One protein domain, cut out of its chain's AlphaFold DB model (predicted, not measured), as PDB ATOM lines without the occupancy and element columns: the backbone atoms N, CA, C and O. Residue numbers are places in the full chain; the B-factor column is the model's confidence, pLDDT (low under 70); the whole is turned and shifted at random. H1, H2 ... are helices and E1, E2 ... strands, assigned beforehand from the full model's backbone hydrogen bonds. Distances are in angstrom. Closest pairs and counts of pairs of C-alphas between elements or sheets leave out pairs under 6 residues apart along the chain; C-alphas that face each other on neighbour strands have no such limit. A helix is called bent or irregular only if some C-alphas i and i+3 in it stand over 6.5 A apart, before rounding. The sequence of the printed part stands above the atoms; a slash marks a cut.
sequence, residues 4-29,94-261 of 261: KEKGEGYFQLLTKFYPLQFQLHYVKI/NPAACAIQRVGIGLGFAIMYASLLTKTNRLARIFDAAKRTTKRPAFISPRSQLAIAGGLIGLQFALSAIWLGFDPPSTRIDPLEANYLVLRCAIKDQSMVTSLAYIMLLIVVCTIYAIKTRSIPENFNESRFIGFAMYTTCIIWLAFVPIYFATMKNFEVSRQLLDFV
ATOM      1  N   LYS A   4    -257.037-331.740-237.662       37.50
ATOM      2  CA  LYS A   4    -257.293-332.674-236.545       37.50
ATOM      3  C   LYS A   4    -256.931-334.133-236.861       37.50
ATOM      4  O   LYS A   4    -256.345-334.788-236.010       37.50
ATOM      5  N   GLU A   5    -257.169-334.606-238.088       36.12
ATOM      6  CA  GLU A   5    -256.742-335.951-238.539       36.12
ATOM      7  C   GLU A   5    -255.214-336.105-238.607       36.12
ATOM      8  O   GLU A   5    -254.684-337.198-238.430       36.12
ATOM      9  N   LYS A   6    -254.481-335.002-238.818       36.34
ATOM     10  CA  LYS A   6    -253.013-335.019-238.829       36.34
ATOM     11  C   LYS A   6    -252.426-335.359-237.455       36.34
ATOM     12  O   LYS A   6    -251.364-335.965-237.413       36.34
ATOM     13  N   GLY A   7    -253.102-335.013-236.354       43.59
ATOM     14  CA  GLY A   7    -252.611-335.255-234.993       43.59
ATOM     15  C   GLY A   7    -252.648-336.727-234.576       43.59
ATOM     16  O   GLY A   7    -251.669-337.227-234.032       43.59
ATOM     17  N   GLU A   8    -253.731-337.446-234.884       46.03
ATOM     18  CA  GLU A   8    -253.871-338.874-234.544       46.03
ATOM     19  C   GLU A   8    -252.902-339.759-235.334       46.03
ATOM     20  O   GLU A   8    -252.242-340.624-234.755       46.03
ATOM     21  N   GLY A   9    -252.754-339.500-236.638       48.34
ATOM     22  CA  GLY A   9    -251.804-340.223-237.483       48.34
ATOM     23  C   GLY A   9    -250.352-339.957-237.085       48.34
ATOM     24  O   GLY A   9    -249.582-340.896-236.907       48.34
ATOM     25  N   TYR A  10    -249.980-338.689-236.875       50.53
ATOM     26  CA  TYR A  10    -248.614-338.301-236.505       50.53
ATOM     27  C   TYR A  10    -248.199-338.858-235.135       50.53
ATOM     28  O   TYR A  10    -247.052-339.254-234.947       50.53
ATOM     29  N   PHE A  11    -249.132-338.970-234.190       55.12
ATOM     30  CA  PHE A  11    -248.846-339.435-232.836       55.12
ATOM     31  C   PHE A  11    -248.836-340.969-232.684       55.12
ATOM     32  O   PHE A  11    -248.008-341.512-231.947       55.12
ATOM     33  N   GLN A  12    -249.683-341.689-233.435       56.84
ATOM     34  CA  GLN A  12    -249.538-343.145-233.597       56.84
ATOM     35  C   GLN A  12    -248.221-343.506-234.296       56.84
ATOM     36  O   GLN A  12    -247.590-344.506-233.962       56.84
ATOM     37  N   LEU A  13    -247.773-342.668-235.236       58.53
ATOM     38  CA  LEU A  13    -246.437-342.756-235.822       58.53
ATOM     39  C   LEU A  13    -245.350-342.544-234.755       58.53
ATOM     40  O   LEU A  13    -244.464-343.383-234.633       58.53
ATOM     41  N   LEU A  14    -245.442-341.509-233.918       59.03
ATOM     42  CA  LEU A  14    -244.462-341.261-232.849       59.03
ATOM     43  C   LEU A  14    -244.358-342.410-231.832       59.03
ATOM     44  O   LEU A  14    -243.251-342.818-231.502       59.03
ATOM     45  N   THR A  15    -245.473-342.995-231.392       56.34
ATOM     46  CA  THR A  15    -245.455-344.175-230.497       56.34
ATOM     47  C   THR A  15    -244.920-345.436-231.181       56.34
ATOM     48  O   THR A  15    -244.303-346.274-230.526       56.34
ATOM     49  N   LYS A  16    -245.097-345.566-232.504       63.41
ATOM     50  CA  LYS A  16    -244.535-346.668-233.301       63.41
ATOM     51  C   LYS A  16    -243.022-346.529-233.526       63.41
ATOM     52  O   LYS A  16    -242.333-347.543-233.578       63.41
ATOM     53  N   PHE A  17    -242.517-345.301-233.660       63.59
ATOM     54  CA  PHE A  17    -241.095-345.004-233.885       63.59
ATOM     55  C   PHE A  17    -240.290-344.805-232.583       63.59
ATOM     56  O   PHE A  17    -239.095-345.085-232.578       63.59
ATOM     57  N   TYR A  18    -240.928-344.404-231.473       58.72
ATOM     58  CA  TYR A  18    -240.296-344.176-230.161       58.72
ATOM     59  C   TYR A  18    -241.032-344.891-229.004       58.72
ATOM     60  O   TYR A  18    -241.476-344.251-228.048       58.72
ATOM     61  N   PRO A  19    -241.147-346.234-229.034       55.56
ATOM     62  CA  PRO A  19    -241.895-347.005-228.030       55.56
ATOM     63  C   PRO A  19    -241.297-346.937-226.610       55.56
ATOM     64  O   PRO A  19    -241.974-347.261-225.637       55.56
ATOM     65  N   LEU A  20    -240.034-346.519-226.479       55.91
ATOM     66  CA  LEU A  20    -239.314-346.401-225.206       55.91
ATOM     67  C   LEU A  20    -239.620-345.110-224.424       55.91
ATOM     68  O   LEU A  20    -239.303-345.057-223.241       55.91
ATOM     69  N   GLN A  21    -240.229-344.091-225.046       57.44
ATOM     70  CA  GLN A  21    -240.511-342.801-224.390       57.44
ATOM     71  C   GLN A  21    -241.956-342.651-223.897       57.44
ATOM     72  O   GLN A  21    -242.205-341.897-222.964       57.44
ATOM     73  N   PHE A  22    -242.917-343.357-224.495       56.62
ATOM     74  CA  PHE A  22    -244.337-343.060-224.311       56.62
ATOM     75  C   PHE A  22    -245.172-344.339-224.184       56.62
ATOM     76  O   PHE A  22    -245.258-345.133-225.120       56.62
ATOM     77  N   GLN A  23    -245.824-344.534-223.035       55.88
ATOM     78  CA  GLN A  23    -246.709-345.671-222.760       55.88
ATOM     79  C   GLN A  23    -248.178-345.259-222.948       55.88
ATOM     80  O   GLN A  23    -248.716-344.442-222.196       55.88
ATOM     81  N   LEU A  24    -248.850-345.846-223.944       56.50
ATOM     82  CA  LEU A  24    -250.283-345.638-224.167       56.50
ATOM     83  C   LEU A  24    -251.087-346.449-223.140       56.50
ATOM     84  O   LEU A  24    -251.140-347.679-223.198       56.50
ATOM     85  N   HIS A  25    -251.731-345.759-222.203       58.78
ATOM     86  CA  HIS A  25    -252.565-346.359-221.173       58.78
ATOM     87  C   HIS A  25    -254.042-346.155-221.518       58.78
ATOM     88  O   HIS A  25    -254.558-345.042-221.522       58.78
ATOM     89  N   TYR A  26    -254.742-347.247-221.795       63.22
ATOM     90  CA  TYR A  26    -256.202-347.305-221.800       63.22
ATOM     91  C   TYR A  26    -256.655-348.206-220.650       63.22
ATOM     92  O   TYR A  26    -255.841-348.917-220.055       63.22
ATOM     93  N   VAL A  27    -257.943-348.165-220.305       63.22
ATOM     94  CA  VAL A  27    -258.496-349.028-219.256       63.22
ATOM     95  C   VAL A  27    -258.266-350.487-219.654       63.22
ATOM     96  O   VAL A  27    -258.921-351.014-220.551       63.22
ATOM     97  N   LYS A  28    -257.299-351.144-219.008       66.50
ATOM     98  CA  LYS A  28    -257.035-352.565-219.234       66.50
ATOM     99  C   LYS A  28    -258.192-353.362-218.644       66.50
ATOM    100  O   LYS A  28    -258.507-353.204-217.464       66.50
ATOM    101  N   ILE A  29    -258.767-354.262-219.441       69.19
ATOM    102  CA  ILE A  29    -259.877-355.141-219.032       69.19
ATOM    103  C   ILE A  29    -259.513-355.955-217.778       69.19
ATOM    104  O   ILE A  29    -260.373-356.209-216.945       69.19
ATOM    105  N   ASN A  94    -263.020-344.912-230.268       79.50
ATOM    106  CA  ASN A  94    -263.021-344.506-231.665       79.50
ATOM    107  C   ASN A  94    -264.229-343.574-231.880       79.50
ATOM    108  O   ASN A  94    -265.138-343.574-231.042       79.50
ATOM    109  N   PRO A  95    -264.294-342.789-232.968       79.38
ATOM    110  CA  PRO A  95    -265.377-341.822-233.167       79.38
ATOM    111  C   PRO A  95    -266.789-342.422-233.063       79.38
ATOM    112  O   PRO A  95    -267.671-341.813-232.459       79.38
ATOM    113  N   ALA A  96    -267.000-343.642-233.568       79.38
ATOM    114  CA  ALA A  96    -268.290-344.323-233.476       79.38
ATOM    115  C   ALA A  96    -268.610-344.756-232.036       79.38
ATOM    116  O   ALA A  96    -269.703-344.483-231.542       79.38
ATOM    117  N   ALA A  97    -267.649-345.351-231.324       81.44
ATOM    118  CA  ALA A  97    -267.795-345.702-229.913       81.44
ATOM    119  C   ALA A  97    -268.071-344.459-229.053       81.44
ATOM    120  O   ALA A  97    -268.966-344.488-228.215       81.44
ATOM    121  N   CYS A  98    -267.394-343.339-229.315       82.06
ATOM    122  CA  CYS A  98    -267.630-342.069-228.629       82.06
ATOM    123  C   CYS A  98    -269.029-341.500-228.899       82.06
ATOM    124  O   CYS A  98    -269.667-340.968-227.989       82.06
ATOM    125  N   ALA A  99    -269.533-341.625-230.130       82.12
ATOM    126  CA  ALA A  99    -270.899-341.234-230.466       82.12
ATOM    127  C   ALA A  99    -271.924-342.088-229.704       82.12
ATOM    128  O   ALA A  99    -272.825-341.553-229.054       82.12
ATOM    129  N   ILE A 100    -271.748-343.413-229.738       81.31
ATOM    130  CA  ILE A 100    -272.647-344.367-229.083       81.31
ATOM    131  C   ILE A 100    -272.602-344.198-227.562       81.31
ATOM    132  O   ILE A 100    -273.648-344.234-226.932       81.31
ATOM    133  N   GLN A 101    -271.438-343.946-226.962       80.81
ATOM    134  CA  GLN A 101    -271.326-343.684-225.522       80.81
ATOM    135  C   GLN A 101    -272.085-342.414-225.113       80.81
ATOM    136  O   GLN A 101    -272.832-342.436-224.134       80.81
ATOM    137  N   ARG A 102    -271.946-341.320-225.880       79.94
ATOM    138  CA  ARG A 102    -272.632-340.046-225.590       79.94
ATOM    139  C   ARG A 102    -274.149-340.167-225.708       79.94
ATOM    140  O   ARG A 102    -274.873-339.614-224.887       79.94
ATOM    141  N   VAL A 103    -274.629-340.887-226.717       85.62
ATOM    142  CA  VAL A 103    -276.067-341.014-226.990       85.62
ATOM    143  C   VAL A 103    -276.706-342.138-226.181       85.62
ATOM    144  O   VAL A 103    -277.797-341.966-225.650       85.62
ATOM    145  N   GLY A 104    -276.035-343.280-226.060       88.56
ATOM    146  CA  GLY A 104    -276.578-344.512-225.491       88.56
ATOM    147  C   GLY A 104    -276.973-344.375-224.026       88.56
ATOM    148  O   GLY A 104    -278.088-344.741-223.664       88.56
ATOM    149  N   ILE A 105    -276.115-343.768-223.197       87.88
ATOM    150  CA  ILE A 105    -276.414-343.548-221.772       87.88
ATOM    151  C   ILE A 105    -277.579-342.559-221.609       87.88
ATOM    152  O   ILE A 105    -278.524-342.828-220.867       87.88
ATOM    153  N   GLY A 106    -277.547-341.433-222.331       90.81
ATOM    154  CA  GLY A 106    -278.613-340.429-222.282       90.81
ATOM    155  C   GLY A 106    -279.962-340.983-222.751       90.81
ATOM    156  O   GLY A 106    -280.977-340.798-222.080       90.81
ATOM    157  N   LEU A 107    -279.978-341.720-223.865       93.75
ATOM    158  CA  LEU A 107    -281.183-342.379-224.369       93.75
ATOM    159  C   LEU A 107    -281.683-343.477-223.433       93.75
ATOM    160  O   LEU A 107    -282.885-343.545-223.197       93.75
ATOM    161  N   GLY A 108    -280.797-344.304-222.876       95.56
ATOM    162  CA  GLY A 108    -281.174-345.346-221.921       95.56
ATOM    163  C   GLY A 108    -281.900-344.762-220.709       95.56
ATOM    164  O   GLY A 108    -283.018-345.182-220.395       95.56
ATOM    165  N   PHE A 109    -281.342-343.709-220.102       95.31
ATOM    166  CA  PHE A 109    -282.017-343.000-219.014       95.31
ATOM    167  C   PHE A 109    -283.319-342.331-219.455       95.31
ATOM    168  O   PHE A 109    -284.305-342.397-218.721       95.31
ATOM    169  N   ALA A 110    -283.369-341.720-220.641       97.06
ATOM    170  CA  ALA A 110    -284.609-341.132-221.143       97.06
ATOM    171  C   ALA A 110    -285.707-342.187-221.311       97.06
ATOM    172  O   ALA A 110    -286.835-341.942-220.898       97.06
ATOM    173  N   ILE A 111    -285.386-343.371-221.835       98.12
ATOM    174  CA  ILE A 111    -286.329-344.490-221.954       98.12
ATOM    175  C   ILE A 111    -286.840-344.918-220.568       98.12
ATOM    176  O   ILE A 111    -288.055-345.034-220.364       98.12
ATOM    177  N   MET A 112    -285.941-345.093-219.593       97.81
ATOM    178  CA  MET A 112    -286.303-345.476-218.222       97.81
ATOM    179  C   MET A 112    -287.211-344.438-217.549       97.81
ATOM    180  O   MET A 112    -288.283-344.777-217.045       97.81
ATOM    181  N   TYR A 113    -286.820-343.163-217.548       97.81
ATOM    182  CA  TYR A 113    -287.574-342.136-216.829       97.81
ATOM    183  C   TYR A 113    -288.819-341.674-217.585       97.81
ATOM    184  O   TYR A 113    -289.818-341.372-216.940       97.81
ATOM    185  N   ALA A 114    -288.837-341.679-218.921       98.00
ATOM    186  CA  ALA A 114    -290.050-341.388-219.688       98.00
ATOM    187  C   ALA A 114    -291.122-342.469-219.493       98.00
ATOM    188  O   ALA A 114    -292.302-342.146-219.312       98.00
ATOM    189  N   SER A 115    -290.732-343.748-219.499       97.44
ATOM    190  CA  SER A 115    -291.659-344.855-219.237       97.44
ATOM    191  C   SER A 115    -292.195-344.807-217.803       97.44
ATOM    192  O   SER A 115    -293.413-344.884-217.605       97.44
ATOM    193  N   LEU A 116    -291.328-344.576-216.810       96.44
ATOM    194  CA  LEU A 116    -291.721-344.453-215.404       96.44
ATOM    195  C   LEU A 116    -292.588-343.215-215.136       96.44
ATOM    196  O   LEU A 116    -293.604-343.309-214.440       96.44
ATOM    197  N   LEU A 117    -292.251-342.069-215.731       96.75
ATOM    198  CA  LEU A 117    -293.054-340.849-215.652       96.75
ATOM    199  C   LEU A 117    -294.437-341.065-216.269       96.75
ATOM    200  O   LEU A 117    -295.449-340.716-215.668       96.75
ATOM    201  N   THR A 118    -294.511-341.692-217.443       96.50
ATOM    202  CA  THR A 118    -295.795-341.999-218.091       96.50
ATOM    203  C   THR A 118    -296.635-342.936-217.221       96.50
ATOM    204  O   THR A 118    -297.845-342.736-217.064       96.50
ATOM    205  N   LYS A 119    -295.993-343.931-216.597       93.75
ATOM    206  CA  LYS A 119    -296.636-344.893-215.698       93.75
ATOM    207  C   LYS A 119    -297.186-344.216-214.438       93.75
ATOM    208  O   LYS A 119    -298.369-344.371-214.129       93.75
ATOM    209  N   THR A 120    -296.378-343.410-213.756       93.81
ATOM    210  CA  THR A 120    -296.779-342.678-212.539       93.81
ATOM    211  C   THR A 120    -297.797-341.577-212.828       93.81
ATOM    212  O   THR A 120    -298.751-341.412-212.067       93.81
ATOM    213  N   ASN A 121    -297.684-340.877-213.960       93.81
ATOM    214  CA  ASN A 121    -298.670-339.893-214.400       93.81
ATOM    215  C   ASN A 121    -300.038-340.540-214.659       93.81
ATOM    216  O   ASN A 121    -301.058-340.026-214.198       93.81
ATOM    217  N   ARG A 122    -300.075-341.697-215.334       91.75
ATOM    218  CA  ARG A 122    -301.308-342.479-215.521       91.75
ATOM    219  C   ARG A 122    -301.938-342.841-214.174       91.75
ATOM    220  O   ARG A 122    -303.140-342.633-214.017       91.75
ATOM    221  N   LEU A 123    -301.155-343.358-213.221       90.12
ATOM    222  CA  LEU A 123    -301.652-343.682-211.878       90.12
ATOM    223  C   LEU A 123    -302.223-342.438-211.190       90.12
ATOM    224  O   LEU A 123    -303.369-342.461-210.749       90.12
ATOM    225  N   ALA A 124    -301.485-341.327-211.189       90.12
ATOM    226  CA  ALA A 124    -301.951-340.073-210.608       90.12
ATOM    227  C   ALA A 124    -303.299-339.623-211.201       90.12
ATOM    228  O   ALA A 124    -304.207-339.295-210.444       90.12
ATOM    229  N   ARG A 125    -303.475-339.679-212.531       90.44
ATOM    230  CA  ARG A 125    -304.751-339.312-213.177       90.44
ATOM    231  C   ARG A 125    -305.898-340.253-212.815       90.44
ATOM    232  O   ARG A 125    -307.017-339.783-212.654       90.44
ATOM    233  N   ILE A 126    -305.647-341.560-212.714       89.75
ATOM    234  CA  ILE A 126    -306.678-342.543-212.344       89.75
ATOM    235  C   ILE A 126    -307.185-342.270-210.929       89.75
ATOM    236  O   ILE A 126    -308.391-342.150-210.728       89.75
ATOM    237  N   PHE A 127    -306.275-342.136-209.965       87.50
ATOM    238  CA  PHE A 127    -306.651-341.948-208.565       87.50
ATOM    239  C   PHE A 127    -307.195-340.548-208.275       87.50
ATOM    240  O   PHE A 127    -308.059-340.409-207.415       87.50
ATOM    241  N   ASP A 128    -306.746-339.517-208.992       87.31
ATOM    242  CA  ASP A 128    -307.318-338.175-208.857       87.31
ATOM    243  C   ASP A 128    -308.722-338.088-209.479       87.31
ATOM    244  O   ASP A 128    -309.633-337.521-208.876       87.31
ATOM    245  N   ALA A 129    -308.942-338.731-210.634       87.12
ATOM    246  CA  ALA A 129    -310.270-338.820-211.241       87.12
ATOM    247  C   ALA A 129    -311.245-339.613-210.364       87.12
ATOM    248  O   ALA A 129    -312.364-339.153-210.158       87.12
ATOM    249  N   ALA A 130    -310.808-340.736-209.783       86.50
ATOM    250  CA  ALA A 130    -311.638-341.578-208.920       86.50
ATOM    251  C   ALA A 130    -312.195-340.839-207.687       86.50
ATOM    252  O   ALA A 130    -313.237-341.224-207.168       86.50
ATOM    253  N   LYS A 131    -311.544-339.752-207.238       86.44
ATOM    254  CA  LYS A 131    -312.047-338.896-206.147       86.44
ATOM    255  C   LYS A 131    -313.214-337.997-206.560       86.44
ATOM    256  O   LYS A 131    -313.925-337.501-205.693       86.44
ATOM    257  N   ARG A 132    -313.369-337.718-207.858       87.19
ATOM    258  CA  ARG A 132    -314.304-336.704-208.385       87.19
ATOM    259  C   ARG A 132    -315.373-337.289-209.302       87.19
ATOM    260  O   ARG A 132    -316.440-336.704-209.440       87.19
ATOM    261  N   THR A 133    -315.084-338.393-209.988       86.50
ATOM    262  CA  THR A 133    -315.962-338.972-211.008       86.50
ATOM    263  C   THR A 133    -315.692-340.462-211.213       86.50
ATOM    264  O   THR A 133    -314.575-340.943-211.043       86.50
ATOM    265  N   THR A 134    -316.714-341.194-211.652       81.12
ATOM    266  CA  THR A 134    -316.592-342.582-212.130       81.12
ATOM    267  C   THR A 134    -316.198-342.657-213.609       81.12
ATOM    268  O   THR A 134    -315.891-343.737-214.119       81.12
ATOM    269  N   LYS A 135    -316.175-341.520-214.324       83.88
ATOM    270  CA  LYS A 135    -315.794-341.469-215.739       83.88
ATOM    271  C   LYS A 135    -314.304-341.763-215.907       83.88
ATOM    272  O   LYS A 135    -313.446-341.173-215.255       83.88
ATOM    273  N   ARG A 136    -313.989-342.645-216.858       75.94
ATOM    274  CA  ARG A 136    -312.612-343.019-217.189       75.94
ATOM    275  C   ARG A 136    -311.830-341.803-217.727       75.94
ATOM    276  O   ARG A 136    -312.266-341.222-218.724       75.94
ATOM    277  N   PRO A 137    -310.679-341.425-217.131       82.19
ATOM    278  CA  PRO A 137    -309.880-340.310-217.635       82.19
ATOM    279  C   PRO A 137    -309.261-340.592-219.017       82.19
ATOM    280  O   PRO A 137    -309.113-341.739-219.445       82.19
ATOM    281  N   ALA A 138    -308.873-339.530-219.725       85.19
ATOM    282  CA  ALA A 138    -308.207-339.638-221.022       85.19
ATOM    283  C   ALA A 138    -306.790-340.255-220.913       85.19
ATOM    284  O   ALA A 138    -306.169-340.290-219.843       85.19
ATOM    285  N   PHE A 139    -306.268-340.747-222.043       84.56
ATOM    286  CA  PHE A 139    -304.898-341.271-222.203       84.56
ATOM    287  C   PHE A 139    -304.528-342.487-221.323       84.56
ATOM    288  O   PHE A 139    -303.381-342.652-220.903       84.56
ATOM    289  N   ILE A 140    -305.496-343.353-221.000       86.50
ATOM    290  CA  ILE A 140    -305.241-344.604-220.252       86.50
ATOM    291  C   ILE A 140    -304.881-345.774-221.183       86.50
ATOM    292  O   ILE A 140    -304.422-346.811-220.707       86.50
ATOM    293  N   SER A 141    -305.083-345.656-222.497       89.75
ATOM    294  CA  SER A 141    -304.807-346.764-223.417       89.75
ATOM    295  C   SER A 141    -303.295-347.009-223.560       89.75
ATOM    296  O   SER A 141    -302.534-346.036-223.577       89.75
ATOM    297  N   PRO A 142    -302.841-348.268-223.729       88.75
ATOM    298  CA  PRO A 142    -301.420-348.577-223.923       88.75
ATOM    299  C   PRO A 142    -300.793-347.813-225.095       88.75
ATOM    300  O   PRO A 142    -299.707-347.262-224.963       88.75
ATOM    301  N   ARG A 143    -301.523-347.675-226.213       91.19
ATOM    302  CA  ARG A 143    -301.071-346.898-227.379       91.19
ATOM    303  C   ARG A 143    -300.812-345.430-227.036       91.19
ATOM    304  O   ARG A 143    -299.780-344.894-227.411       91.19
ATOM    305  N   SER A 144    -301.717-344.791-226.287       93.69
ATOM    306  CA  SER A 144    -301.524-343.395-225.868       93.69
ATOM    307  C   SER A 144    -300.348-343.229-224.905       93.69
ATOM    308  O   SER A 144    -299.634-342.237-224.974       93.69
ATOM    309  N   GLN A 145    -300.106-344.217-224.042       95.00
ATOM    310  CA  GLN A 145    -298.968-344.210-223.125       95.00
ATOM    311  C   GLN A 145    -297.646-344.361-223.874       95.00
ATOM    312  O   GLN A 145    -296.720-343.596-223.623       95.00
ATOM    313  N   LEU A 146    -297.572-345.289-224.830       96.00
ATOM    314  CA  LEU A 146    -296.400-345.434-225.690       96.00
ATOM    315  C   LEU A 146    -296.154-344.181-226.533       96.00
ATOM    316  O   LEU A 146    -295.005-343.789-226.690       96.00
ATOM    317  N   ALA A 147    -297.205-343.508-227.011       96.75
ATOM    318  CA  ALA A 147    -297.064-342.238-227.720       96.75
ATOM    319  C   ALA A 147    -296.507-341.121-226.816       96.75
ATOM    320  O   ALA A 147    -295.602-340.401-227.228       96.75
ATOM    321  N   ILE A 148    -296.993-341.002-225.572       96.38
ATOM    322  CA  ILE A 148    -296.471-340.027-224.596       96.38
ATOM    323  C   ILE A 148    -295.002-340.327-224.269       96.38
ATOM    324  O   ILE A 148    -294.161-339.433-224.360       96.38
ATOM    325  N   ALA A 149    -294.682-341.578-223.930       97.62
ATOM    326  CA  ALA A 149    -293.314-341.992-223.632       97.62
ATOM    327  C   ALA A 149    -292.393-341.781-224.845       97.62
ATOM    328  O   ALA A 149    -291.307-341.228-224.701       97.62
ATOM    329  N   GLY A 150    -292.854-342.144-226.044       97.69
ATOM    330  CA  GLY A 150    -292.142-341.939-227.301       97.69
ATOM    331  C   GLY A 150    -291.874-340.466-227.602       97.69
ATOM    332  O   GLY A 150    -290.777-340.140-228.039       97.69
ATOM    333  N   GLY A 151    -292.813-339.564-227.302       97.81
ATOM    334  CA  GLY A 151    -292.599-338.119-227.425       97.81
ATOM    335  C   GLY A 151    -291.501-337.597-226.492       97.81
ATOM    336  O   GLY A 151    -290.629-336.846-226.925       97.81
ATOM    337  N   LEU A 152    -291.490-338.042-225.230       97.75
ATOM    338  CA  LEU A 152    -290.445-337.687-224.259       97.75
ATOM    339  C   LEU A 152    -289.067-338.242-224.664       97.75
ATOM    340  O   LEU A 152    -288.063-337.533-224.609       97.75
ATOM    341  N   ILE A 153    -289.014-339.494-225.126       97.75
ATOM    342  CA  ILE A 153    -287.780-340.124-225.624       97.75
ATOM    343  C   ILE A 153    -287.291-339.418-226.895       97.75
ATOM    344  O   ILE A 153    -286.102-339.124-227.024       97.75
ATOM    345  N   GLY A 154    -288.205-339.105-227.815       96.81
ATOM    346  CA  GLY A 154    -287.917-338.397-229.060       96.81
ATOM    347  C   GLY A 154    -287.328-337.011-228.821       96.81
ATOM    348  O   GLY A 154    -286.412-336.610-229.538       96.81
ATOM    349  N   LEU A 155    -287.768-336.314-227.768       96.06
ATOM    350  CA  LEU A 155    -287.164-335.050-227.358       96.06
ATOM    351  C   LEU A 155    -285.696-335.232-226.933       96.06
ATOM    352  O   LEU A 155    -284.842-334.502-227.430       96.06
ATOM    353  N   GLN A 156    -285.366-336.226-226.096       95.25
ATOM    354  CA  GLN A 156    -283.958-336.506-225.756       95.25
ATOM    355  C   GLN A 156    -283.142-336.869-227.000       95.25
ATOM    356  O   GLN A 156    -281.997-336.428-227.135       95.25
ATOM    357  N   PHE A 157    -283.705-337.673-227.903       93.38
ATOM    358  CA  PHE A 157    -283.033-338.053-229.140       93.38
ATOM    359  C   PHE A 157    -282.710-336.829-230.002       93.38
ATOM    360  O   PHE A 157    -281.563-336.662-230.414       93.38
ATOM    361  N   ALA A 158    -283.678-335.930-230.196       93.56
ATOM    362  CA  ALA A 158    -283.482-334.685-230.931       93.56
ATOM    363  C   ALA A 158    -282.417-333.793-230.274       93.56
ATOM    364  O   ALA A 158    -281.505-333.331-230.959       93.56
ATOM    365  N   LEU A 159    -282.473-333.609-228.950       91.56
ATOM    366  CA  LEU A 159    -281.469-332.839-228.205       91.56
ATOM    367  C   LEU A 159    -280.064-333.437-228.365       91.56
ATOM    368  O   LEU A 159    -279.104-332.709-228.612       91.56
ATOM    369  N   SER A 160    -279.950-334.764-228.289       89.06
ATOM    370  CA  SER A 160    -278.677-335.476-228.446       89.06
ATOM    371  C   SER A 160    -278.129-335.356-229.873       89.06
ATOM    372  O   SER A 160    -276.929-335.154-230.052       89.06
ATOM    373  N   ALA A 161    -278.995-335.426-230.888       88.81
ATOM    374  CA  ALA A 161    -278.620-335.269-232.293       88.81
ATOM    375  C   ALA A 161    -278.156-333.839-232.613       88.81
ATOM    376  O   ALA A 161    -277.120-333.658-233.253       88.81
ATOM    377  N   ILE A 162    -278.875-332.825-232.118       88.88
ATOM    378  CA  ILE A 162    -278.481-331.412-232.239       88.88
ATOM    379  C   ILE A 162    -277.097-331.205-231.616       88.88
ATOM    380  O   ILE A 162    -276.216-330.594-232.223       88.88
ATOM    381  N   TRP A 163    -276.882-331.761-230.425       84.12
ATOM    382  CA  TRP A 163    -275.622-331.622-229.707       84.12
ATOM    383  C   TRP A 163    -274.445-332.299-230.421       84.12
ATOM    384  O   TRP A 163    -273.366-331.716-230.525       84.12
ATOM    385  N   LEU A 164    -274.662-333.492-230.978       82.31
ATOM    386  CA  LEU A 164    -273.689-334.173-231.838       82.31
ATOM    387  C   LEU A 164    -273.353-333.375-233.103       82.31
ATOM    388  O   LEU A 164    -272.216-333.433-233.563       82.31
ATOM    389  N   GLY A 165    -274.314-332.632-233.658       83.56
ATOM    390  CA  GLY A 165    -274.080-331.747-234.800       83.56
ATOM    391  C   GLY A 165    -273.159-330.571-234.462       83.56
ATOM    392  O   GLY A 165    -272.280-330.233-235.254       83.56
ATOM    393  N   PHE A 166    -273.318-329.974-233.276       84.00
ATOM    394  CA  PHE A 166    -272.456-328.880-232.809       84.00
ATOM    395  C   PHE A 166    -271.062-329.346-232.369       84.00
ATOM    396  O   PHE A 166    -270.082-328.618-232.539       84.00
ATOM    397  N   ASP A 167    -270.972-330.536-231.778       79.56
ATOM    398  CA  ASP A 167    -269.746-331.081-231.200       79.56
ATOM    399  C   ASP A 167    -269.534-332.521-231.695       79.56
ATOM    400  O   ASP A 167    -269.845-333.477-230.969       79.56
ATOM    401  N   PRO A 168    -269.048-332.684-232.945       82.19
ATOM    402  CA  PRO A 168    -268.947-333.984-233.586       82.19
ATOM    403  C   PRO A 168    -268.037-334.926-232.788       82.19
ATOM    404  O   PRO A 168    -266.995-334.505-232.269       82.19
ATOM    405  N   PRO A 169    -268.409-336.213-232.688       80.69
ATOM    406  CA  PRO A 169    -267.670-337.182-231.900       80.69
ATOM    407  C   PRO A 169    -266.277-337.359-232.502       80.69
ATOM    408  O   PRO A 169    -266.115-337.708-233.669       80.69
ATOM    409  N   SER A 170    -265.262-337.092-231.692       78.69
ATOM    410  CA  SER A 170    -263.859-337.283-232.046       78.69
ATOM    411  C   SER A 170    -263.117-337.866-230.854       78.69
ATOM    412  O   SER A 170    -263.631-337.883-229.732       78.69
ATOM    413  N   THR A 171    -261.923-338.374-231.098       77.38
ATOM    414  CA  THR A 171    -261.011-338.867-230.072       77.38
ATOM    415  C   THR A 171    -259.915-337.833-229.817       77.38
ATOM    416  O   THR A 171    -259.594-337.009-230.675       77.38
ATOM    417  N   ARG A 172    -259.406-337.795-228.583       74.00
ATOM    418  CA  ARG A 172    -258.254-336.978-228.190       74.00
ATOM    419  C   ARG A 172    -257.296-337.812-227.356       74.00
ATOM    420  O   ARG A 172    -257.720-338.701-226.617       74.00
ATOM    421  N   ILE A 173    -256.014-337.508-227.479       69.69
ATOM    422  CA  ILE A 173    -254.965-338.088-226.649       69.69
ATOM    423  C   ILE A 173    -254.555-337.011-225.659       69.69
ATOM    424  O   ILE A 173    -254.162-335.922-226.071       69.69
ATOM    425  N   ASP A 174    -254.688-337.315-224.374       68.00
ATOM    426  CA  ASP A 174    -254.311-336.413-223.293       68.00
ATOM    427  C   ASP A 174    -253.077-336.986-222.561       68.00
ATOM    428  O   ASP A 174    -253.079-338.183-222.234       68.00
ATOM    429  N   PRO A 175    -252.030-336.180-222.296       64.69
ATOM    430  CA  PRO A 175    -250.930-336.582-221.423       64.69
ATOM    431  C   PRO A 175    -251.434-336.670-219.977       64.69
ATOM    432  O   PRO A 175    -252.108-335.759-219.492       64.69
ATOM    433  N   LEU A 176    -251.159-337.793-219.311       64.25
ATOM    434  CA  LEU A 176    -251.537-338.028-217.911       64.25
ATOM    435  C   LEU A 176    -250.351-337.861-216.955       64.25
ATOM    436  O   LEU A 176    -250.559-337.460-215.820       64.25
ATOM    437  N   GLU A 177    -249.143-338.170-217.423       63.84
ATOM    438  CA  GLU A 177    -247.846-338.046-216.739       63.84
ATOM    439  C   GLU A 177    -246.755-337.931-217.821       63.84
ATOM    440  O   GLU A 177    -247.025-338.244-218.983       63.84
ATOM    441  N   ALA A 178    -245.524-337.536-217.461       62.47
ATOM    442  CA  ALA A 178    -244.433-337.244-218.409       62.47
ATOM    443  C   ALA A 178    -244.206-338.326-219.492       62.47
ATOM    444  O   ALA A 178    -243.846-338.002-220.618       62.47
ATOM    445  N   ASN A 179    -244.492-339.597-219.176       60.44
ATOM    446  CA  ASN A 179    -244.347-340.734-220.093       60.44
ATOM    447  C   ASN A 179    -245.663-341.499-220.365       60.44
ATOM    448  O   ASN A 179    -245.625-342.567-220.984       60.44
ATOM    449  N   TYR A 180    -246.825-341.008-219.911       60.38
ATOM    450  CA  TYR A 180    -248.104-341.725-220.013       60.38
ATOM    451  C   TYR A 180    -249.162-340.946-220.787       60.38
ATOM    452  O   TYR A 180    -249.452-339.784-220.503       60.38
ATOM    453  N   LEU A 181    -249.799-341.630-221.735       64.38
ATOM    454  CA  LEU A 181    -250.770-341.040-222.654       64.38
ATOM    455  C   LEU A 181    -252.078-341.803-222.594       64.38
ATOM    456  O   LEU A 181    -252.077-343.032-222.672       64.38
ATOM    457  N   VAL A 182    -253.196-341.087-222.512       68.00
ATOM    458  CA  VAL A 182    -254.521-341.705-222.446       68.00
ATOM    459  C   VAL A 182    -255.348-341.275-223.646       68.00
ATOM    460  O   VAL A 182    -255.623-340.092-223.844       68.00
ATOM    461  N   LEU A 183    -255.776-342.255-224.439       68.19
ATOM    462  CA  LEU A 183    -256.742-342.045-225.513       68.19
ATOM    463  C   LEU A 183    -258.150-341.986-224.903       68.19
ATOM    464  O   LEU A 183    -258.566-342.916-224.209       68.19
ATOM    465  N   ARG A 184    -258.882-340.894-225.143       73.38
ATOM    466  CA  ARG A 184    -260.253-340.675-224.648       73.38
ATOM    467  C   ARG A 184    -261.135-340.061-225.733       73.38
ATOM    468  O   ARG A 184    -260.652-339.527-226.729       73.38
ATOM    469  N   CYS A 185    -262.446-340.091-225.526       78.62
ATOM    470  CA  CYS A 185    -263.366-339.307-226.340       78.62
ATOM    471  C   CYS A 185    -263.159-337.809-226.079       78.62
ATOM    472  O   CYS A 185    -263.085-337.372-224.929       78.62
ATOM    473  N   ALA A 186    -263.075-337.019-227.146       75.06
ATOM    474  CA  ALA A 186    -262.960-335.571-227.086       75.06
ATOM    475  C   ALA A 186    -264.318-334.968-226.707       75.06
ATOM    476  O   ALA A 186    -265.133-334.629-227.562       75.06
ATOM    477  N   ILE A 187    -264.567-334.882-225.404       70.31
ATOM    478  CA  ILE A 187    -265.771-334.293-224.825       70.31
ATOM    479  C   ILE A 187    -265.355-332.973-224.169       70.31
ATOM    480  O   ILE A 187    -264.391-332.943-223.405       70.31
ATOM    481  N   LYS A 188    -266.050-331.873-224.482       70.06
ATOM    482  CA  LYS A 188    -265.878-330.607-223.746       70.06
ATOM    483  C   LYS A 188    -266.448-330.749-222.334       70.06
ATOM    484  O   LYS A 188    -267.500-331.359-222.165       70.06
ATOM    485  N   ASP A 189    -265.838-330.130-221.337       62.59
ATOM    486  CA  ASP A 189    -266.110-330.468-219.929       62.59
ATOM    487  C   ASP A 189    -267.561-330.162-219.496       62.59
ATOM    488  O   ASP A 189    -268.169-330.920-218.740       62.59
ATOM    489  N   GLN A 190    -268.175-329.131-220.089       65.19
ATOM    490  CA  GLN A 190    -269.586-328.750-219.889       65.19
ATOM    491  C   GLN A 190    -270.581-329.605-220.701       65.19
ATOM    492  O   GLN A 190    -271.752-329.733-220.350       65.19
ATOM    493  N   SER A 191    -270.116-330.230-221.783       70.00
ATOM    494  CA  SER A 191    -270.938-330.887-222.809       70.00
ATOM    495  C   SER A 191    -271.708-332.093-222.281       70.00
ATOM    496  O   SER A 191    -272.860-332.316-222.655       70.00
ATOM    497  N   MET A 192    -271.102-332.844-221.360       72.31
ATOM    498  CA  MET A 192    -271.731-334.016-220.761       72.31
ATOM    499  C   MET A 192    -272.873-333.631-219.812       72.31
ATOM    500  O   MET A 192    -273.967-334.178-219.924       72.31
ATOM    501  N   VAL A 193    -272.667-332.649-218.929       74.75
ATOM    502  CA  VAL A 193    -273.701-332.214-217.972       74.75
ATOM    503  C   VAL A 193    -274.867-331.551-218.702       74.75
ATOM    504  O   VAL A 193    -276.021-331.869-218.414       74.75
ATOM    505  N   THR A 194    -274.591-330.722-219.713       75.44
ATOM    506  CA  THR A 194    -275.640-330.141-220.563       75.44
ATOM    507  C   THR A 194    -276.456-331.224-221.272       75.44
ATOM    508  O   THR A 194    -277.683-331.144-221.286       75.44
ATOM    509  N   SER A 195    -275.814-332.285-221.780       77.19
ATOM    510  CA  SER A 195    -276.521-333.396-222.441       77.19
ATOM    511  C   SER A 195    -277.425-334.216-221.504       77.19
ATOM    512  O   SER A 195    -278.363-334.867-221.968       77.19
ATOM    513  N   LEU A 196    -277.184-334.146-220.187       83.50
ATOM    514  CA  LEU A 196    -277.962-334.828-219.148       83.50
ATOM    515  C   LEU A 196    -278.994-333.917-218.468       83.50
ATOM    516  O   LEU A 196    -279.794-334.400-217.669       83.50
ATOM    517  N   ALA A 197    -279.035-332.620-218.788       89.56
ATOM    518  CA  ALA A 197    -279.946-331.671-218.144       89.56
ATOM    519  C   ALA A 197    -281.425-332.072-218.302       89.56
ATOM    520  O   ALA A 197    -282.198-331.999-217.345       89.56
ATOM    521  N   TYR A 198    -281.815-332.571-219.480       93.75
ATOM    522  CA  TYR A 198    -283.170-333.080-219.700       93.75
ATOM    523  C   TYR A 198    -283.474-334.325-218.854       93.75
ATOM    524  O   TYR A 198    -284.579-334.464-218.332       93.75
ATOM    525  N   ILE A 199    -282.486-335.198-218.646       94.19
ATOM    526  CA  ILE A 199    -282.624-336.368-217.773       94.19
ATOM    527  C   ILE A 199    -282.876-335.938-216.326       94.19
ATOM    528  O   ILE A 199    -283.771-336.483-215.682       94.19
ATOM    529  N   MET A 200    -282.176-334.910-215.834       93.25
ATOM    530  CA  MET A 200    -282.441-334.345-214.501       93.25
ATOM    531  C   MET A 200    -283.874-333.837-214.379       93.25
ATOM    532  O   MET A 200    -284.550-334.116-213.390       93.25
ATOM    533  N   LEU A 201    -284.355-333.120-215.398       95.38
ATOM    534  CA  LEU A 201    -285.729-332.631-215.426       95.38
ATOM    535  C   LEU A 201    -286.729-333.796-215.387       95.38
ATOM    536  O   LEU A 201    -287.670-333.761-214.593       95.38
ATOM    537  N   LEU A 202    -286.509-334.844-216.188       96.56
ATOM    538  CA  LEU A 202    -287.343-336.049-216.166       96.56
ATOM    539  C   LEU A 202    -287.370-336.696-214.779       96.56
ATOM    540  O   LEU A 202    -288.446-337.071-214.314       96.56
ATOM    541  N   ILE A 203    -286.224-336.792-214.103       96.00
ATOM    542  CA  ILE A 203    -286.124-337.349-212.749       96.00
ATOM    543  C   ILE A 203    -286.921-336.507-211.759       96.00
ATOM    544  O   ILE A 203    -287.734-337.063-211.028       96.00
ATOM    545  N   VAL A 204    -286.751-335.182-211.761       96.31
ATOM    546  CA  VAL A 204    -287.485-334.278-210.859       96.31
ATOM    547  C   VAL A 204    -288.991-334.430-211.052       96.31
ATOM    548  O   VAL A 204    -289.729-334.638-210.085       96.31
ATOM    549  N   VAL A 205    -289.462-334.388-212.300       97.06
ATOM    550  CA  VAL A 205    -290.889-334.531-212.604       97.06
ATOM    551  C   VAL A 205    -291.387-335.925-212.209       97.06
ATOM    552  O   VAL A 205    -292.448-336.047-211.595       97.06
ATOM    553  N   CYS A 206    -290.618-336.979-212.485       96.56
ATOM    554  CA  CYS A 206    -290.955-338.343-212.086       96.56
ATOM    555  C   CYS A 206    -291.042-338.485-210.556       96.56
ATOM    556  O   CYS A 206    -291.988-339.091-210.054       96.56
ATOM    557  N   THR A 207    -290.143-337.849-209.800       96.00
ATOM    558  CA  THR A 207    -290.176-337.826-208.330       96.00
ATOM    559  C   THR A 207    -291.413-337.100-207.810       96.00
ATOM    560  O   THR A 207    -292.073-337.598-206.899       96.00
ATOM    561  N   ILE A 208    -291.811-335.980-208.423       95.81
ATOM    562  CA  ILE A 208    -293.060-335.279-208.072       95.81
ATOM    563  C   ILE A 208    -294.273-336.208-208.240       95.81
ATOM    564  O   ILE A 208    -295.139-336.273-207.360       95.81
ATOM    565  N   TYR A 209    -294.350-336.959-209.343       94.44
ATOM    566  CA  TYR A 209    -295.445-337.912-209.560       94.44
ATOM    567  C   TYR A 209    -295.361-339.143-208.648       94.44
ATOM    568  O   TYR A 209    -296.401-339.623-208.186       94.44
ATOM    569  N   ALA A 210    -294.162-339.622-208.319       92.50
ATOM    570  CA  ALA A 210    -293.968-340.674-207.323       92.50
ATOM    571  C   ALA A 210    -294.487-340.232-205.940       92.50
ATOM    572  O   ALA A 210    -295.253-340.950-205.299       92.50
ATOM    573  N   ILE A 211    -294.196-338.995-205.525       92.06
ATOM    574  CA  ILE A 211    -294.716-338.423-204.274       92.06
ATOM    575  C   ILE A 211    -296.241-338.289-204.326       92.06
ATOM    576  O   ILE A 211    -296.916-338.641-203.362       92.06
ATOM    577  N   LYS A 212    -296.824-337.826-205.441       90.00
ATOM    578  CA  LYS A 212    -298.292-337.752-205.582       90.00
ATOM    579  C   LYS A 212    -298.962-339.123-205.447       90.00
ATOM    580  O   LYS A 212    -300.020-339.240-204.826       90.00
ATOM    581  N   THR A 213    -298.337-340.154-206.005       88.12
ATOM    582  CA  THR A 213    -298.862-341.527-206.019       88.12
ATOM    583  C   THR A 213    -298.621-342.296-204.715       88.12
ATOM    584  O   THR A 213    -299.194-343.368-204.544       88.12
ATOM    585  N   ARG A 214    -297.898-341.729-203.737       85.88
ATOM    586  CA  ARG A 214    -297.703-342.338-202.403       85.88
ATOM    587  C   ARG A 214    -298.990-342.498-201.588       85.88
ATOM    588  O   ARG A 214    -299.025-343.280-200.653       85.88
ATOM    589  N   SER A 215    -300.017-341.708-201.910       79.75
ATOM    590  CA  SER A 215    -301.318-341.721-201.221       79.75
ATOM    591  C   SER A 215    -302.273-342.803-201.739       79.75
ATOM    592  O   SER A 215    -303.402-342.908-201.265       79.75
ATOM    593  N   ILE A 216    -301.842-343.584-202.735       81.69
ATOM    594  CA  ILE A 216    -302.594-344.717-203.276       81.69
ATOM    595  C   ILE A 216    -302.642-345.828-202.211       81.69
ATOM    596  O   ILE A 216    -301.597-346.120-201.630       81.69
ATOM    597  N   PRO A 217    -303.813-346.443-201.946       75.25
ATOM    598  CA  PRO A 217    -303.972-347.453-200.898       75.25
ATOM    599  C   PRO A 217    -302.981-348.620-201.033       75.25
ATOM    600  O   PRO A 217    -302.689-349.066-202.145       75.25
ATOM    601  N   GLU A 218    -302.519-349.140-199.888       62.28
ATOM    602  CA  GLU A 218    -301.440-350.142-199.764       62.28
ATOM    603  C   GLU A 218    -301.679-351.443-200.540       62.28
ATOM    604  O   GLU A 218    -300.727-352.130-200.898       62.28
ATOM    605  N   ASN A 219    -302.925-351.739-200.918       62.78
ATOM    606  CA  ASN A 219    -303.247-352.856-201.810       62.78
ATOM    607  C   ASN A 219    -302.510-352.771-203.171       62.78
ATOM    608  O   ASN A 219    -302.411-353.775-203.874       62.78
ATOM    609  N   PHE A 220    -301.965-351.603-203.539       66.12
ATOM    610  CA  PHE A 220    -301.063-351.394-204.679       66.12
ATOM    611  C   PHE A 220    -299.613-351.137-204.226       66.12
ATOM    612  O   PHE A 220    -299.064-350.052-204.423       66.12
ATOM    613  N   ASN A 221    -298.953-352.168-203.684       76.50
ATOM    614  CA  ASN A 221    -297.546-352.130-203.237       76.50
ATOM    615  C   ASN A 221    -296.543-351.588-204.282       76.50
ATOM    616  O   ASN A 221    -295.449-351.152-203.931       76.50
ATOM    617  N   GLU A 222    -296.908-351.574-205.566       86.19
ATOM    618  CA  GLU A 222    -296.093-351.053-206.665       86.19
ATOM    619  C   GLU A 222    -295.698-349.571-206.500       86.19
ATOM    620  O   GLU A 222    -294.544-349.214-206.748       86.19
ATOM    621  N   SER A 223    -296.611-348.697-206.056       87.00
ATOM    622  CA  SER A 223    -296.337-347.250-205.948       87.00
ATOM    623  C   SER A 223    -295.263-346.940-204.902       87.00
ATOM    624  O   SER A 223    -294.447-346.033-205.088       87.00
ATOM    625  N   ARG A 224    -295.212-347.735-203.829       88.00
ATOM    626  CA  ARG A 224    -294.219-347.621-202.760       88.00
ATOM    627  C   ARG A 224    -292.812-347.947-203.263       88.00
ATOM    628  O   ARG A 224    -291.888-347.176-203.006       88.00
ATOM    629  N   PHE A 225    -292.651-349.032-204.025       91.19
ATOM    630  CA  PHE A 225    -291.361-349.389-204.628       91.19
ATOM    631  C   PHE A 225    -290.895-348.354-205.656       91.19
ATOM    632  O   PHE A 225    -289.713-348.014-205.678       91.19
ATOM    633  N   ILE A 226    -291.816-347.793-206.448       93.06
ATOM    634  CA  ILE A 226    -291.498-346.683-207.359       93.06
ATOM    635  C   ILE A 226    -291.002-345.460-206.574       93.06
ATOM    636  O   ILE A 226    -290.003-344.855-206.958       93.06
ATOM    637  N   GLY A 227    -291.664-345.113-205.466       92.19
ATOM    638  CA  GLY A 227    -291.235-344.028-204.582       92.19
ATOM    639  C   GLY A 227    -289.809-344.225-204.072       92.19
ATOM    640  O   GLY A 227    -288.975-343.338-204.242       92.19
ATOM    641  N   PHE A 228    -289.507-345.406-203.523       93.06
ATOM    642  CA  PHE A 228    -288.156-345.731-203.059       93.06
ATOM    643  C   PHE A 228    -287.115-345.633-204.174       93.06
ATOM    644  O   PHE A 228    -286.096-344.972-203.984       93.06
ATOM    645  N   ALA A 229    -287.394-346.208-205.348       95.00
ATOM    646  CA  ALA A 229    -286.496-346.124-206.494       95.00
ATOM    647  C   ALA A 229    -286.207-344.665-206.885       95.00
ATOM    648  O   ALA A 229    -285.050-344.297-207.064       95.00
ATOM    649  N   MET A 230    -287.233-343.810-206.943       95.81
ATOM    650  CA  MET A 230    -287.054-342.396-207.286       95.81
ATOM    651  C   MET A 230    -286.259-341.617-206.236       95.81
ATOM    652  O   MET A 230    -285.418-340.797-206.606       95.81
ATOM    653  N   TYR A 231    -286.468-341.879-204.943       94.81
ATOM    654  CA  TYR A 231    -285.694-341.228-203.880       94.81
ATOM    655  C   TYR A 231    -284.216-341.619-203.936       94.81
ATOM    656  O   TYR A 231    -283.349-340.745-203.886       94.81
ATOM    657  N   THR A 232    -283.922-342.910-204.114       96.50
ATOM    658  CA  THR A 232    -282.547-343.395-204.296       96.50
ATOM    659  C   THR A 232    -281.910-342.785-205.545       96.50
ATOM    660  O   THR A 232    -280.779-342.305-205.478       96.50
ATOM    661  N   THR A 233    -282.645-342.710-206.655       95.06
ATOM    662  CA  THR A 233    -282.187-342.047-207.883       95.06
ATOM    663  C   THR A 233    -281.825-340.583-207.641       95.06
ATOM    664  O   THR A 233    -280.757-340.150-208.067       95.06
ATOM    665  N   CYS A 234    -282.662-339.814-206.940       94.56
ATOM    666  CA  CYS A 234    -282.351-338.418-206.628       94.56
ATOM    667  C   CYS A 234    -281.039-338.282-205.843       94.56
ATOM    668  O   CYS A 234    -280.224-337.430-206.185       94.56
ATOM    669  N   ILE A 235    -280.802-339.139-204.844       96.19
ATOM    670  CA  ILE A 235    -279.553-339.132-204.063       96.19
ATOM    671  C   ILE A 235    -278.347-339.432-204.961       96.19
ATOM    672  O   ILE A 235    -277.353-338.706-204.911       96.19
ATOM    673  N   ILE A 236    -278.445-340.454-205.819       94.88
ATOM    674  CA  ILE A 236    -277.376-340.822-206.762       94.88
ATOM    675  C   ILE A 236    -277.042-339.646-207.686       94.88
ATOM    676  O   ILE A 236    -275.871-339.314-207.857       94.88
ATOM    677  N   TRP A 237    -278.050-338.980-208.253       91.56
ATOM    678  CA  TRP A 237    -277.825-337.862-209.169       91.56
ATOM    679  C   TRP A 237    -277.295-336.604-208.478       91.56
ATOM    680  O   TRP A 237    -276.435-335.926-209.039       91.56
ATOM    681  N   LEU A 238    -277.739-336.319-207.250       91.25
ATOM    682  CA  LEU A 238    -277.188-335.227-206.444       91.25
ATOM    683  C   LEU A 238    -275.716-335.457-206.088       91.25
ATOM    684  O   LEU A 238    -274.952-334.497-206.068       91.25
ATOM    685  N   ALA A 239    -275.303-336.705-205.845       93.44
ATOM    686  CA  ALA A 239    -273.901-337.054-205.615       93.44
ATOM    687  C   ALA A 239    -273.076-337.058-206.914       93.44
ATOM    688  O   ALA A 239    -271.919-336.640-206.922       93.44
ATOM    689  N   PHE A 240    -273.669-337.494-208.026       89.31
ATOM    690  CA  PHE A 240    -272.997-337.591-209.320       89.31
ATOM    691  C   PHE A 240    -272.463-336.242-209.817       89.31
ATOM    692  O   PHE A 240    -271.317-336.170-210.250       89.31
ATOM    693  N   VAL A 241    -273.260-335.171-209.737       85.81
ATOM    694  CA  VAL A 241    -272.878-333.840-210.247       85.81
ATOM    695  C   VAL A 241    -271.570-333.308-209.625       85.81
ATOM    696  O   VAL A 241    -270.644-333.015-210.386       85.81
ATOM    697  N   PRO A 242    -271.426-333.193-208.289       88.94
ATOM    698  CA  PRO A 242    -270.191-332.703-207.682       88.94
ATOM    699  C   PRO A 242    -269.015-333.661-207.896       88.94
ATOM    700  O   PRO A 242    -267.908-333.194-208.157       88.94
ATOM    701  N   ILE A 243    -269.237-334.981-207.850       89.12
ATOM    702  CA  ILE A 243    -268.177-335.972-208.099       89.12
ATOM    703  C   ILE A 243    -267.646-335.847-209.530       89.12
ATOM    704  O   ILE A 243    -266.430-335.879-209.737       89.12
ATOM    705  N   TYR A 244    -268.532-335.662-210.512       84.50
ATOM    706  CA  TYR A 244    -268.153-335.481-211.910       84.50
ATOM    707  C   TYR A 244    -267.259-334.247-212.087       84.50
ATOM    708  O   TYR A 244    -266.145-334.367-212.596       84.50
ATOM    709  N   PHE A 245    -267.688-333.079-211.600       83.44
ATOM    710  CA  PHE A 245    -266.892-331.852-211.723       83.44
ATOM    711  C   PHE A 245    -265.580-331.906-210.932       83.44
ATOM    712  O   PHE A 245    -264.553-331.450-211.435       83.44
ATOM    713  N   ALA A 246    -265.578-332.494-209.731       83.81
ATOM    714  CA  ALA A 246    -264.357-332.676-208.945       83.81
ATOM    715  C   ALA A 246    -263.340-333.559-209.681       83.81
ATOM    716  O   ALA A 246    -262.159-333.230-209.752       83.81
ATOM    717  N   THR A 247    -263.813-334.650-210.287       81.19
ATOM    718  CA  THR A 247    -262.976-335.565-211.067       81.19
ATOM    719  C   THR A 247    -262.378-334.867-212.287       81.19
ATOM    720  O   THR A 247    -261.176-334.976-212.524       81.19
ATOM    721  N   MET A 248    -263.184-334.103-213.031       73.50
ATOM    722  CA  MET A 248    -262.710-333.349-214.199       73.50
ATOM    723  C   MET A 248    -261.666-332.295-213.813       73.50
ATOM    724  O   MET A 248    -260.602-332.244-214.427       73.50
ATOM    725  N   LYS A 249    -261.905-331.533-212.737       73.69
ATOM    726  CA  LYS A 249    -260.952-330.531-212.235       73.69
ATOM    727  C   LYS A 249    -259.628-331.160-211.794       73.69
ATOM    728  O   LYS A 249    -258.570-330.619-212.092       73.69
ATOM    729  N   ASN A 250    -259.669-332.306-211.114       71.62
ATOM    730  CA  ASN A 250    -258.449-333.012-210.717       71.62
ATOM    731  C   ASN A 250    -257.634-333.449-211.943       71.62
ATOM    732  O   ASN A 250    -256.418-333.277-211.954       71.62
ATOM    733  N   PHE A 251    -258.293-333.934-213.003       65.88
ATOM    734  CA  PHE A 251    -257.615-334.255-214.264       65.88
ATOM    735  C   PHE A 251    -257.006-333.022-214.954       65.88
ATOM    736  O   PHE A 251    -255.931-333.135-215.542       65.88
ATOM    737  N   GLU A 252    -257.658-331.858-214.899       64.12
ATOM    738  CA  GLU A 252    -257.119-330.603-215.445       64.12
ATOM    739  C   GLU A 252    -255.894-330.107-214.666       64.12
ATOM    740  O   GLU A 252    -254.891-329.746-215.279       64.12
ATOM    741  N   VAL A 253    -255.940-330.146-213.330       60.44
ATOM    742  CA  VAL A 253    -254.812-329.745-212.470       60.44
ATOM    743  C   VAL A 253    -253.604-330.655-212.695       60.44
ATOM    744  O   VAL A 253    -252.491-330.156-212.861       60.44
ATOM    745  N   SER A 254    -253.806-331.976-212.767       60.69
ATOM    746  CA  SER A 254    -252.725-332.915-213.094       60.69
ATOM    747  C   SER A 254    -252.106-332.636-214.468       60.69
ATOM    748  O   SER A 254    -250.892-332.727-214.609       60.69
ATOM    749  N   ARG A 255    -252.915-332.245-215.464       58.38
ATOM    750  CA  ARG A 255    -252.435-331.870-216.803       58.38
ATOM    751  C   ARG A 255    -251.591-330.592-216.771       58.38
ATOM    752  O   ARG A 255    -250.494-330.588-217.310       58.38
ATOM    753  N   GLN A 256    -252.076-329.534-216.117       60.44
ATOM    754  CA  GLN A 256    -251.367-328.249-216.057       60.44
ATOM    755  C   GLN A 256    -250.003-328.367-215.378       60.44
ATOM    756  O   GLN A 256    -249.042-327.779-215.853       60.44
ATOM    757  N   LEU A 257    -249.897-329.141-214.295       57.53
ATOM    758  CA  LEU A 257    -248.625-329.353-213.599       57.53
ATOM    759  C   LEU A 257    -247.559-330.016-214.485       57.53
ATOM    760  O   LEU A 257    -246.377-329.764-214.280       57.53
ATOM    761  N   LEU A 258    -247.964-330.828-215.463       56.91
ATOM    762  CA  LEU A 258    -247.053-331.471-216.414       56.91
ATOM    763  C   LEU A 258    -246.620-330.544-217.549       56.91
ATOM    764  O   LEU A 258    -245.529-330.723-218.064       56.91
ATOM    765  N   ASP A 259    -247.431-329.550-217.920       54.28
ATOM    766  CA  ASP A 259    -247.035-328.540-218.912       54.28
ATOM    767  C   ASP A 259    -245.980-327.551-218.354       54.28
ATOM    768  O   ASP A 259    -245.358-326.816-219.120       54.28
ATOM    769  N   PHE A 260    -245.781-327.513-217.027       48.94
ATOM    770  CA  PHE A 260    -244.789-326.667-216.342       48.94
ATOM    771  C   PHE A 260    -243.453-327.370-216.022       48.94
ATOM    772  O   PHE A 260    -242.536-326.693-215.550       48.94
ATOM    773  N   VAL A 261    -243.339-328.686-216.243       43.97
ATOM    774  CA  VAL A 261    -242.125-329.497-216.000       43.97
ATOM    775  C   VAL A 261    -241.510-329.913-217.328       43.97
ATOM    776  O   VAL A 261    -240.279-329.745-217.467       43.97
TER     777      VAL A 261
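Overview. This is residues 4 to 29 and 94 to 261 of the 261 residues of the protein "G_PROTEIN_RECEP_F3_4 domain-containing protein" of Rodentolepis nana (UniProt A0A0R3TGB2). A long rod is built of H2, H3 and H4, a bundle running up and down, each against the one before, with H5 packed along H4 and reaching past it to the end where the E1-E2 hairpin and short H1 lie. The printed part has 194 residues, mostly helix, in the order H1 H2 H3 E1 E2 H4 H5; the two strands make an antiparallel sheet. It is loose, with a radius of gyration of the C-alphas of 23.0 A, and spans 78 by 28 by 27 A.

Along the chain. H1, residues 4 to 17, begins at C-alpha 4 (-257.293, -332.674, -236.545). H2, residues 95 to 130, is 52.2 A long, and H3, residues 142 to 166, 36.1 A. E1 is residues 171 to 177 and E2 residues 180 to 185. H4, residues 191 to 213, is 34.3 A long and irregular: C-alphas 195 and 198 are 7.2 A apart. H5, residues 222 to 259, is 55.3 A long and ends at C-alpha 259 (-247.035, -328.540, -218.912).

Arrangement. H4 is the hub. It touches H2, the same way at a shallow tilt of 18 degrees, closest at C-alphas 117 and 206, 4.8 A. It touches H5 in a helical hairpin, C-alphas 210 and 227 being closest at 5.1 A. H2 and H3 form another, closest at C-alphas 114 and 149, 5.2 A. H3 touches H4 with residues 156 to 163 alone, closest at C-alphas 160 and 195, 6.7 A. In the hairpin E1 and E2, N 174 and O 182 are within hydrogen-bond range at 3.0 A. The closest C-alphas of E1 and H5, 176 and 255, are 6.3 A apart. H1 touches no helix. Every O i to N i+4 pair is within hydrogen-bond range in H3, but 9 of 10 in H1, 30 of 32 in H2, 17 of 19 in H4 and 32 of 34 in H5.

Size, cuts and confidence. C-alphas 17 and 134, the two farthest apart, are 78.6 A from each other. Residues 30 to 93 are not printed; C-alphas 29 and 94 are 16.8 A apart across the cut. The link from H2 to H3 is long. The pLDDT is under 70 in 53 residues, among them 4 to 29 and 251 to 261.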